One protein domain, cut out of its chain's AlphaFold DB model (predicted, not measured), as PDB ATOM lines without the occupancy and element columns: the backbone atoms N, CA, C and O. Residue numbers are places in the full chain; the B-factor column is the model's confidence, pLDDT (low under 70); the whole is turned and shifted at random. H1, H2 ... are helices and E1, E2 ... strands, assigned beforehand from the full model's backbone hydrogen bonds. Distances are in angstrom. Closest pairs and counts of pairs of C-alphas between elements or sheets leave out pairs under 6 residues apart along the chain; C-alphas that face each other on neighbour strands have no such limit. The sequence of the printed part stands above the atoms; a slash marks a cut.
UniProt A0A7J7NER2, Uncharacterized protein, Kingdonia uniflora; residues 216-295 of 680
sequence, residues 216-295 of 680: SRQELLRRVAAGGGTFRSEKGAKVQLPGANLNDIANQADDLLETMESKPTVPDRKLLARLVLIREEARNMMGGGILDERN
ATOM      1  N   SER A 216      11.064 112.240 -29.248       89.62
ATOM      2  CA  SER A 216      11.731 111.558 -28.135       89.62
ATOM      3  C   SER A 216      11.808 110.040 -28.341       89.62
ATOM      4  O   SER A 216      12.864 109.456 -28.102       89.62
ATOM      5  N   ARG A 217      10.738 109.390 -28.835       91.62
ATOM      6  CA  ARG A 217      10.769 107.958 -29.201       91.62
ATOM      7  C   ARG A 217      11.707 107.674 -30.368       91.62
ATOM      8  O   ARG A 217      12.478 106.722 -30.293       91.62
ATOM      9  N   GLN A 218      11.687 108.493 -31.420       91.06
ATOM     10  CA  GLN A 218      12.588 108.303 -32.558       91.06
ATOM     11  C   GLN A 218      14.054 108.482 -32.162       91.06
ATOM     12  O   GLN A 218      14.898 107.699 -32.582       91.06
ATOM     13  N   GLU A 219      14.374 109.464 -31.320       90.31
ATOM     14  CA  GLU A 219      15.734 109.657 -30.815       90.31
ATOM     15  C   GLU A 219      16.192 108.501 -29.908       90.31
ATOM     16  O   GLU A 219      17.340 108.059 -29.991       90.31
ATOM     17  N   LEU A 220      15.281 107.946 -29.103       91.56
ATOM     18  CA  LEU A 220      15.509 106.733 -28.319       91.56
ATOM     19  C   LEU A 220      15.806 105.536 -29.243       91.56
ATOM     20  O   LEU A 220      16.843 104.891 -29.088       91.56
ATOM     21  N   LEU A 221      14.965 105.293 -30.256       92.62
ATOM     22  CA  LEU A 221      15.159 104.240 -31.264       92.62
ATOM     23  C   LEU A 221      16.489 104.393 -32.024       92.62
ATOM     24  O   LEU A 221      17.186 103.398 -32.222       92.62
ATOM     25  N   ARG A 222      16.884 105.620 -32.402       91.94
ATOM     26  CA  ARG A 222      18.179 105.894 -33.061       91.94
ATOM     27  C   ARG A 222      19.353 105.485 -32.175       91.94
ATOM     28  O   ARG A 222      20.264 104.815 -32.656       91.94
ATOM     29  N   ARG A 223      19.332 105.843 -30.886       91.12
ATOM     30  CA  ARG A 223      20.402 105.485 -29.936       91.12
ATOM     31  C   ARG A 223      20.456 103.985 -29.675       91.12
ATOM     32  O   ARG A 223      21.536 103.410 -29.723       91.12
ATOM     33  N   VAL A 224      19.309 103.336 -29.477       93.31
ATOM     34  CA  VAL A 224      19.223 101.875 -29.316       93.31
ATOM     35  C   VAL A 224      19.813 101.141 -30.527       93.31
ATOM     36  O   VAL A 224      20.642 100.249 -30.346       93.31
ATOM     37  N   ALA A 225      19.461 101.566 -31.745       91.19
ATOM     38  CA  ALA A 225      20.001 101.010 -32.988       91.19
ATOM     39  C   ALA A 225      21.511 101.270 -33.165       91.19
ATOM     40  O   ALA A 225      22.213 100.452 -33.754       91.19
ATOM     41  N   ALA A 226      22.024 102.380 -32.624       90.06
ATOM     42  CA  ALA A 226      23.449 102.714 -32.601       90.06
ATOM     43  C   ALA A 226      24.255 101.981 -31.501       90.06
ATOM     44  O   ALA A 226      25.453 102.223 -31.368       90.06
ATOM     45  N   GLY A 227      23.626 101.090 -30.721       86.56
ATOM     46  CA  GLY A 227      24.272 100.309 -29.656       86.56
ATOM     47  C   GLY A 227      23.895 100.710 -28.223       86.56
ATOM     48  O   GLY A 227      24.424 100.129 -27.277       86.56
ATOM     49  N   GLY A 228      22.968 101.655 -28.042       88.56
ATOM     50  CA  GLY A 228      22.472 102.113 -26.741       88.56
ATOM     51  C   GLY A 228      23.134 103.410 -26.263       88.56
ATOM     52  O   GLY A 228      23.370 104.332 -27.043       88.56
ATOM     53  N   GLY A 229      23.409 103.503 -24.958       84.38
ATOM     54  CA  GLY A 229      24.044 104.670 -24.326       84.38
ATOM     55  C   GLY A 229      23.072 105.534 -23.516       84.38
ATOM     56  O   GLY A 229      21.958 105.118 -23.215       84.38
ATOM     57  N   THR A 230      23.482 106.742 -23.120       82.94
ATOM     58  CA  THR A 230      22.632 107.588 -22.260       82.94
ATOM     59  C   THR A 230      21.536 108.307 -23.052       82.94
ATOM     60  O   THR A 230      21.785 108.997 -24.047       82.94
ATOM     61  N   PHE A 231      20.300 108.192 -22.577       81.31
ATOM     62  CA  PHE A 231      19.148 108.971 -23.021       81.31
ATOM     63  C   PHE A 231      18.733 109.936 -21.918       81.31
ATOM     64  O   PHE A 231      18.725 109.572 -20.742       81.31
ATOM     65  N   ARG A 232      18.384 111.172 -22.280       78.00
ATOM     66  CA  ARG A 232      17.829 112.142 -21.336       78.00
ATOM     67  C   ARG A 232      16.343 112.288 -21.628       78.00
ATOM     68  O   ARG A 232      15.981 112.757 -22.701       78.00
ATOM     69  N   SER A 233      15.509 111.870 -20.683       70.94
ATOM     70  CA  SER A 233      14.066 112.095 -20.749       70.94
ATOM     71  C   SER A 233      13.754 113.593 -20.641       70.94
ATOM     72  O   SER A 233      14.531 114.357 -20.066       70.94
ATOM     73  N   GLU A 234      12.585 114.001 -21.137       64.88
ATOM     74  CA  GLU A 234      12.030 115.356 -20.995       64.88
ATOM     75  C   GLU A 234      11.971 115.805 -19.523       64.88
ATOM     76  O   GLU A 234      12.280 116.953 -19.217       64.88
ATOM     77  N   LYS A 235      11.708 114.873 -18.588       64.44
ATOM     78  CA  LYS A 235      11.781 115.090 -17.126       64.44
ATOM     79  C   LYS A 235      13.230 115.265 -16.600       64.44
ATOM     80  O   LYS A 235      13.487 115.106 -15.412       64.44
ATOM     81  N   GLY A 236      14.218 115.509 -17.465       66.69
ATOM     82  CA  GLY A 236      15.633 115.735 -17.135       66.69
ATOM     83  C   GLY A 236      16.447 114.490 -16.750       66.69
ATOM     84  O   GLY A 236      17.678 114.525 -16.876       66.69
ATOM     85  N   ALA A 237      15.783 113.410 -16.324       72.94
ATOM     86  CA  ALA A 237      16.376 112.147 -15.886       72.94
ATOM     87  C   ALA A 237      17.221 111.465 -16.978       72.94
ATOM     88  O   ALA A 237      16.820 111.393 -18.144       72.94
ATOM     89  N   LYS A 238      18.388 110.935 -16.588       79.50
ATOM     90  CA  LYS A 238      19.267 110.136 -17.453       79.50
ATOM     91  C   LYS A 238      18.929 108.653 -17.298       79.50
ATOM     92  O   LYS A 238      19.053 108.115 -16.205       79.50
ATOM     93  N   VAL A 239      18.549 108.001 -18.391       81.31
ATOM     94  CA  VAL A 239      18.286 106.557 -18.467       81.31
ATOM     95  C   VAL A 239      19.364 105.918 -19.336       81.31
ATOM     96  O   VAL A 239      19.694 106.446 -20.399       81.31
ATOM     97  N   GLN A 240      19.924 104.790 -18.900       83.06
ATOM     98  CA  GLN A 240      20.840 104.008 -19.726       83.06
ATOM     99  C   GLN A 240      20.031 103.122 -20.679       83.06
ATOM    100  O   GLN A 240      19.224 102.308 -20.237       83.06
ATOM    101  N   LEU A 241      20.249 103.279 -21.983       86.88
ATOM    102  CA  LEU A 241      19.659 102.440 -23.021       86.88
ATOM    103  C   LEU A 241      20.550 101.220 -23.286       86.88
ATOM    104  O   LEU A 241      21.753 101.403 -23.518       86.88
ATOM    105  N   PRO A 242      19.994  99.997 -23.332       88.19
ATOM    106  CA  PRO A 242      20.679  98.866 -23.936       88.19
ATOM    107  C   PRO A 242      20.643  98.985 -25.471       88.19
ATOM    108  O   PRO A 242      19.735  99.592 -26.043       88.19
ATOM    109  N   GLY A 243      21.625  98.393 -26.150       89.31
ATOM    110  CA  GLY A 243      21.599  98.241 -27.607       89.31
ATOM    111  C   GLY A 243      20.645  97.123 -28.034       89.31
ATOM    112  O   GLY A 243      20.636  96.051 -27.430       89.31
ATOM    113  N   ALA A 244      19.851  97.361 -29.077       91.94
ATOM    114  CA  ALA A 244      18.929  96.380 -29.651       91.94
ATOM    115  C   ALA A 244      18.663  96.670 -31.136       91.94
ATOM    116  O   ALA A 244      18.765  97.803 -31.603       91.94
ATOM    117  N   ASN A 245      18.308  95.628 -31.882       93.12
ATOM    118  CA  ASN A 245      17.967  95.730 -33.295       93.12
ATOM    119  C   ASN A 245      16.528  96.253 -33.469       93.12
ATOM    120  O   ASN A 245      15.605  95.782 -32.803       93.12
ATOM    121  N   LEU A 246      16.327  97.188 -34.403       92.81
ATOM    122  CA  LEU A 246      15.005  97.729 -34.749       92.81
ATOM    123  C   LEU A 246      14.038  96.641 -35.236       92.81
ATOM    124  O   LEU A 246      12.842  96.735 -34.975       92.81
ATOM    125  N   ASN A 247      14.551  95.595 -35.891       91.62
ATOM    126  CA  ASN A 247      13.749  94.453 -36.325       91.62
ATOM    127  C   ASN A 247      13.206  93.657 -35.132       91.62
ATOM    128  O   ASN A 247      12.023  93.346 -35.086       91.62
ATOM    129  N   ASP A 248      14.047  93.385 -34.137       92.88
ATOM    130  CA  ASP A 248      13.664  92.608 -32.957       92.88
ATOM    131  C   ASP A 248      12.669  93.402 -32.090       92.88
ATOM    132  O   ASP A 248      11.721  92.834 -31.561       92.88
ATOM    133  N   ILE A 249      12.832  94.729 -32.015       93.44
ATOM    134  CA  ILE A 249      11.872  95.649 -31.378       93.44
ATOM    135  C   ILE A 249      10.533  95.655 -32.129       93.44
ATOM    136  O   ILE A 249       9.480  95.571 -31.500       93.44
ATOM    137  N   ALA A 250      10.559  95.746 -33.461       90.56
ATOM    138  CA  ALA A 250       9.350  95.758 -34.279       90.56
ATOM    139  C   ALA A 250       8.574  94.437 -34.190       90.56
ATOM    140  O   ALA A 250       7.352  94.466 -34.082       90.56
ATOM    141  N   ASN A 251       9.273  93.299 -34.211       90.25
ATOM    142  CA  ASN A 251       8.654  91.978 -34.125       90.25
ATOM    143  C   ASN A 251       8.136  91.706 -32.710       90.25
ATOM    144  O   ASN A 251       6.969  91.370 -32.564       90.25
ATOM    145  N   GLN A 252       8.919  92.000 -31.663       93.44
ATOM    146  CA  GLN A 252       8.451  91.849 -30.282       93.44
ATOM    147  C   GLN A 252       7.230  92.734 -29.976       93.44
ATOM    148  O   GLN A 252       6.367  92.330 -29.198       93.44
ATOM    149  N   ALA A 253       7.139  93.930 -30.570       91.56
ATOM    150  CA  ALA A 253       5.945  94.767 -30.472       91.56
ATOM    151  C   ALA A 253       4.739  94.152 -31.209       91.56
ATOM    152  O   ALA A 253       3.621  94.284 -30.721       91.56
ATOM    153  N   ASP A 254       4.956  93.462 -32.333       87.88
ATOM    154  CA  ASP A 254       3.916  92.727 -33.068       87.88
ATOM    155  C   ASP A 254       3.409  91.514 -32.269       87.88
ATOM    156  O   ASP A 254       2.208  91.388 -32.059       87.88
ATOM    157  N   ASP A 255       4.314  90.702 -31.708       89.12
ATOM    158  CA  ASP A 255       3.978  89.548 -30.858       89.12
ATOM    159  C   ASP A 255       3.116  89.968 -29.648       89.12
ATOM    160  O   ASP A 255       2.169  89.281 -29.249       89.12
ATOM    161  N   LEU A 256       3.431  91.126 -29.051       89.62
ATOM    162  CA  LEU A 256       2.673  91.706 -27.938       89.62
ATOM    163  C   LEU A 256       1.301  92.234 -28.382       89.62
ATOM    164  O   LEU A 256       0.333  92.074 -27.638       89.62
ATOM    165  N   LEU A 257       1.196  92.826 -29.577       86.75
ATOM    166  CA  LEU A 257      -0.080  93.251 -30.159       86.75
ATOM    167  C   LEU A 257      -0.974  92.046 -30.459       86.75
ATOM    168  O   LEU A 257      -2.109  92.016 -29.988       86.75
ATOM    169  N   GLU A 258      -0.460  91.013 -31.130       84.56
ATOM    170  CA  GLU A 258      -1.204  89.777 -31.405       84.56
ATOM    171  C   GLU A 258      -1.671  89.113 -30.096       84.56
ATOM    172  O   GLU A 258      -2.837  88.737 -29.959       84.56
ATOM    173  N   THR A 259      -0.819  89.082 -29.066       86.56
ATOM    174  CA  THR A 259      -1.162  88.588 -27.715       86.56
ATOM    175  C   THR A 259      -2.209  89.454 -26.984       86.56
ATOM    176  O   THR A 259      -2.884  88.976 -26.065       86.56
ATOM    177  N   MET A 260      -2.376  90.727 -27.354       83.19
ATOM    178  CA  MET A 260      -3.407  91.620 -26.803       83.19
ATOM    179  C   MET A 260      -4.716  91.603 -27.603       83.19
ATOM    180  O   MET A 260      -5.781  91.720 -26.999       83.19
ATOM    181  N   GLU A 261      -4.657  91.444 -28.927       78.56
ATOM    182  CA  GLU A 261      -5.825  91.475 -29.819       78.56
ATOM    183  C   GLU A 261      -6.497  90.097 -29.983       78.56
ATOM    184  O   GLU A 261      -7.709  90.041 -30.200       78.56
ATOM    185  N   SER A 262      -5.763  88.994 -29.784       77.31
ATOM    186  CA  SER A 262      -6.301  87.617 -29.755       77.31
ATOM    187  C   SER A 262      -7.151  87.294 -28.517       77.31
ATOM    188  O   SER A 262      -7.969  86.371 -28.543       77.31
ATOM    189  N   LYS A 263      -7.001  88.056 -27.426       79.06
ATOM    190  CA  LYS A 263      -7.868  87.961 -26.238       79.06
ATOM    191  C   LYS A 263      -9.291  88.411 -26.593       79.06
ATOM    192  O   LYS A 263      -9.442  89.290 -27.439       79.06
ATOM    193  N   PRO A 264     -10.353  87.877 -25.956       68.50
ATOM    194  CA  PRO A 264     -11.734  88.256 -26.278       68.50
ATOM    195  C   PRO A 264     -12.016  89.740 -26.000       68.50
ATOM    196  O   PRO A 264     -12.715  90.388 -26.778       68.50
ATOM    197  N   THR A 265     -11.404  90.303 -24.959       72.81
ATOM    198  CA  THR A 265     -11.396  91.736 -24.645       72.81
ATOM    199  C   THR A 265      -9.958  92.259 -24.653       72.81
ATOM    200  O   THR A 265      -9.052  91.611 -24.126       72.81
ATOM    201  N   VAL A 266      -9.731  93.439 -25.243       77.62
ATOM    202  CA  VAL A 266      -8.426  94.121 -25.162       77.62
ATOM    203  C   VAL A 266      -8.262  94.687 -23.743       77.62
ATOM    204  O   VAL A 266      -9.110  95.486 -23.343       77.62
ATOM    205  N   PRO A 267      -7.206  94.323 -22.987       71.88
ATOM    206  CA  PRO A 267      -7.079  94.705 -21.578       71.88
ATOM    207  C   PRO A 267      -6.696  96.178 -21.369       71.88
ATOM    208  O   PRO A 267      -7.156  96.790 -20.414       71.88
ATOM    209  N   ASP A 268      -5.890  96.761 -22.262       82.75
ATOM    210  CA  ASP A 268      -5.581  98.194 -22.267       82.75
ATOM    211  C   ASP A 268      -5.421  98.702 -23.710       82.75
ATOM    212  O   ASP A 268      -4.501  98.311 -24.432       82.75
ATOM    213  N   ARG A 269      -6.318  99.601 -24.134       79.88
ATOM    214  CA  ARG A 269      -6.288 100.226 -25.468       79.88
ATOM    215  C   ARG A 269      -5.293 101.389 -25.565       79.88
ATOM    216  O   ARG A 269      -4.813 101.677 -26.659       79.88
ATOM    217  N   LYS A 270      -4.932 102.024 -24.441       84.06
ATOM    218  CA  LYS A 270      -3.905 103.076 -24.361       84.06
ATOM    219  C   LYS A 270      -2.517 102.456 -24.574       84.06
ATOM    220  O   LYS A 270      -1.741 102.994 -25.365       84.06
ATOM    221  N   LEU A 271      -2.222 101.307 -23.954       87.62
ATOM    222  CA  LEU A 271      -1.017 100.513 -24.242       87.62
ATOM    223  C   LEU A 271      -1.019  99.956 -25.672       87.62
ATOM    224  O   LEU A 271      -0.016 100.111 -26.366       87.62
ATOM    225  N   LEU A 272      -2.136  99.381 -26.137       85.31
ATOM    226  CA  LEU A 272      -2.254  98.856 -27.503       85.31
ATOM    227  C   LEU A 272      -1.882  99.922 -28.552       85.31
ATOM    228  O   LEU A 272      -1.017  99.694 -29.394       85.31
ATOM    229  N   ALA A 273      -2.460 101.124 -28.454       83.75
ATOM    230  CA  ALA A 273      -2.156 102.226 -29.366       83.75
ATOM    231  C   ALA A 273      -0.673 102.651 -29.321       83.75
ATOM    232  O   ALA A 273      -0.094 102.975 -30.359       83.75
ATOM    233  N   ARG A 274      -0.026 102.615 -28.144       88.81
ATOM    234  CA  ARG A 274       1.420 102.878 -28.020       88.81
ATOM    235  C   ARG A 274       2.255 101.786 -28.688       88.81
ATOM    236  O   ARG A 274       3.215 102.124 -29.372       88.81
ATOM    237  N   LEU A 275       1.888 100.514 -28.540       89.62
ATOM    238  CA  LEU A 275       2.580  99.399 -29.193       89.62
ATOM    239  C   LEU A 275       2.464  99.470 -30.725       89.62
ATOM    240  O   LEU A 275       3.478  99.297 -31.398       89.62
ATOM    241  N   VAL A 276       1.295  99.828 -31.278       86.69
ATOM    242  CA  VAL A 276       1.130 100.079 -32.729       86.69
ATOM    243  C   VAL A 276       2.065 101.198 -33.202       86.69
ATOM    244  O   VAL A 276       2.788 101.023 -34.183       86.69
ATOM    245  N   LEU A 277       2.111 102.329 -32.484       88.56
ATOM    246  CA  LEU A 277       3.023 103.434 -32.812       88.56
ATOM    247  C   LEU A 277       4.496 103.005 -32.761       88.56
ATOM    248  O   LEU A 277       5.256 103.357 -33.655       88.56
ATOM    249  N   ILE A 278       4.898 102.217 -31.759       91.06
ATOM    250  CA  ILE A 278       6.274 101.715 -31.607       91.06
ATOM    251  C   ILE A 278       6.648 100.760 -32.744       91.06
ATOM    252  O   ILE A 278       7.720 100.909 -33.336       91.06
ATOM    253  N   ARG A 279       5.759  99.813 -33.073       89.44
ATOM    254  CA  ARG A 279       5.924  98.867 -34.183       89.44
ATOM    255  C   ARG A 279       6.163  99.617 -35.489       89.44
ATOM    256  O   ARG A 279       7.145  99.355 -36.182       89.44
ATOM    257  N   GLU A 280       5.304 100.583 -35.806       85.44
ATOM    258  CA  GLU A 280       5.412 101.329 -37.056       85.44
ATOM    259  C   GLU A 280       6.550 102.357 -37.055       85.44
ATOM    260  O   GLU A 280       7.182 102.538 -38.090       85.44
ATOM    261  N   GLU A 281       6.899 102.997 -35.937       90.31
ATOM    262  CA  GLU A 281       8.080 103.875 -35.862       90.31
ATOM    263  C   GLU A 281       9.384 103.088 -36.091       90.31
ATOM    264  O   GLU A 281      10.216 103.511 -36.899       90.31
ATOM    265  N   ALA A 282       9.531 101.905 -35.479       91.25
ATOM    266  CA  ALA A 282      10.679 101.025 -35.703       91.25
ATOM    267  C   ALA A 282      10.742 100.507 -37.153       91.25
ATOM    268  O   ALA A 282      11.802 100.555 -37.782       91.25
ATOM    269  N   ARG A 283       9.607 100.077 -37.728       88.56
ATOM    270  CA  ARG A 283       9.527  99.642 -39.135       88.56
ATOM    271  C   ARG A 283       9.803 100.774 -40.128       88.56
ATOM    272  O   ARG A 283      10.534 100.566 -41.094       88.56
ATOM    273  N   ASN A 284       9.287 101.980 -39.886       87.06
ATOM    274  CA  ASN A 284       9.564 103.155 -40.718       87.06
ATOM    275  C   ASN A 284      11.064 103.491 -40.737       87.06
ATOM    276  O   ASN A 284      11.606 103.766 -41.806       87.06
ATOM    277  N   MET A 285      11.761 103.393 -39.599       86.06
ATOM    278  CA  MET A 285      13.215 103.616 -39.535       86.06
ATOM    279  C   MET A 285      14.043 102.575 -40.308       86.06
ATOM    280  O   MET A 285      15.161 102.879 -40.716       86.06
ATOM    281  N   MET A 286      13.500 101.379 -40.554       86.06
ATOM    282  CA  MET A 286      14.110 100.360 -41.421       86.06
ATOM    283  C   MET A 286      13.692 100.480 -42.899       86.06
ATOM    284  O   MET A 286      14.156  99.698 -43.728       86.06
ATOM    285  N   GLY A 287      12.816 101.430 -43.247       79.25
ATOM    286  CA  GLY A 287      12.239 101.539 -44.588       79.25
ATOM    287  C   GLY A 287      11.270 100.399 -44.925       79.25
ATOM    288  O   GLY A 287      11.319  99.888 -46.039       79.25
ATOM    289  N   GLY A 288      10.445  99.987 -43.953       72.75
ATOM    290  CA  GLY A 288       9.461  98.899 -44.072       72.75
ATOM    291  C   GLY A 288       8.176  99.102 -43.254       72.75
ATOM    292  O   GLY A 288       7.544  98.126 -42.855       72.75
ATOM    293  N   GLY A 289       7.828 100.352 -42.924       68.25
ATOM    294  CA  GLY A 289       6.630 100.702 -42.142       68.25
ATOM    295  C   GLY A 289       5.321 100.611 -42.924       68.25
ATOM    296  O   GLY A 289       5.296 100.236 -44.094       68.25
ATOM    297  N   ILE A 290       4.218 100.999 -42.282       67.75
ATOM    298  CA  ILE A 290       2.858 100.974 -42.851       67.75
ATOM    299  C   ILE A 290       2.685 101.722 -44.193       67.75
ATOM    300  O   ILE A 290       1.708 101.478 -44.894       67.75
ATOM    301  N   LEU A 291       3.617 102.615 -44.562       64.69
ATOM    302  CA  LEU A 291       3.628 103.360 -45.831       64.69
ATOM    303  C   LEU A 291       4.684 102.872 -46.848       64.69
ATOM    304  O   LEU A 291       4.808 103.472 -47.913       64.69
ATOM    305  N   ASP A 292       5.458 101.821 -46.553       66.56
ATOM    306  CA  ASP A 292       6.411 101.253 -47.518       66.56
ATOM    307  C   ASP A 292       5.689 100.431 -48.599       66.56
ATOM    308  O   ASP A 292       4.933  99.501 -48.312       66.56
ATOM    309  N   GLU A 293       5.993 100.726 -49.864       63.47
ATOM    310  CA  GLU A 293       5.430 100.057 -51.038       63.47
ATOM    311  C   GLU A 293       5.682  98.538 -51.049       63.47
ATOM    312  O   GLU A 293       4.910  97.789 -51.654       63.47
ATOM    313  N   ARG A 294       6.729  98.053 -50.364       63.72
ATOM    314  CA  ARG A 294       7.050  96.616 -50.275       63.72
ATOM    315  C   ARG A 294       6.170  95.871 -49.270       63.72
ATOM    316  O   ARG A 294       6.061  94.650 -49.359       63.72
ATOM    317  N   ASN A 295       5.511  96.579 -48.349       62.47
ATOM    318  CA  ASN A 295       4.629  95.996 -47.333       62.47
ATOM    319  C   ASN A 295       3.210  95.682 -47.872       62.47
ATOM    320  O   ASN A 295       2.326  95.234 -47.141       62.47
TER     321      ASN A 295
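What this domain is: This is residues 216 to 295 of the 680 residues of an uncharacterized protein of Kingdonia uniflora (UniProt A0A7J7NER2). Two long helices, H2 and H3, lie side by side as a helical hairpin, and a smaller part sits at one end of it: a two-stranded hairpin, E1 and E2, with the short helix H1 packed over it, between the strands and the H2 and H3 pair. The printed part has 80 residues, with three named helices and two named strands in the order H1, E1, E2, H2, H3, and its class is mostly helix. The sheet has the order E1, E2 and is antiparallel. The whole is only just compact, close to loose, with a radius of gyration of the C-alphas of 13.9 A, and only just flat, with spans of 39 by 31 by 17 A.

Where its parts are: Find C-alpha 216 at (11.731, 111.558, -28.135); from there H1 runs through residues 216 to 225, 14.3 A from first to last C-alpha. Next look for E1 at residues 228 to 232, 12.3 A long, and E2 at residues 238 to 242, 13.1 A long. H2, residues 246 to 261, begins at C-alpha 246, (15.005, 97.729, -34.749), and measures 22.3 A. H3, residues 269 to 285, measures 24.3 A and ends at C-alpha 285, (13.215, 103.616, -39.535).

How they stand to each other: Start with H1: its closest C-alphas to E1 are those of Arg 223 and Gly 229, 6.7 A apart, and to E2 those of Val 224 and Pro 242, 6.3 A apart. E1 and E2 form an antiparallel hairpin, their directions at 159 degrees; look for N 231 and O 239 at 2.9 A and N 241 and O 229 at 2.8 A, both within hydrogen-bond range. H1 and H2 are close but not clearly touching, at a steep tilt of 57 degrees, with the C-alphas of Ala 225 and Leu 246 closest at 6.2 A. H1 and H3 are also close but not clearly touching, at a steep tilt of 53 degrees, with the C-alphas of Leu 221 and Ala 282 closest at 7.1 A. H2 and H3 touch as a helical hairpin, opposite ways at a shallow tilt of 27 degrees; their closest C-alphas, of Ala 250 and Arg 279, are 4.6 A apart. E1 is apart from H2 and H3, and E2 is apart from H3. In H1, H2 and H3 every O i to N i+4 pair is within hydrogen-bond range.

The domain as a whole: The two C-alphas farthest apart, those of Gly 236 and Pro 264, are 39.8 A apart. The printed part has no cut and no long link; the link from H2 to H3, with 7 residues, is short, and the others are tight. The mean pLDDT of the printed part is 83.4, and you will find values under 70 at residues 234 to 236, residue 264 and residues 289 to 295.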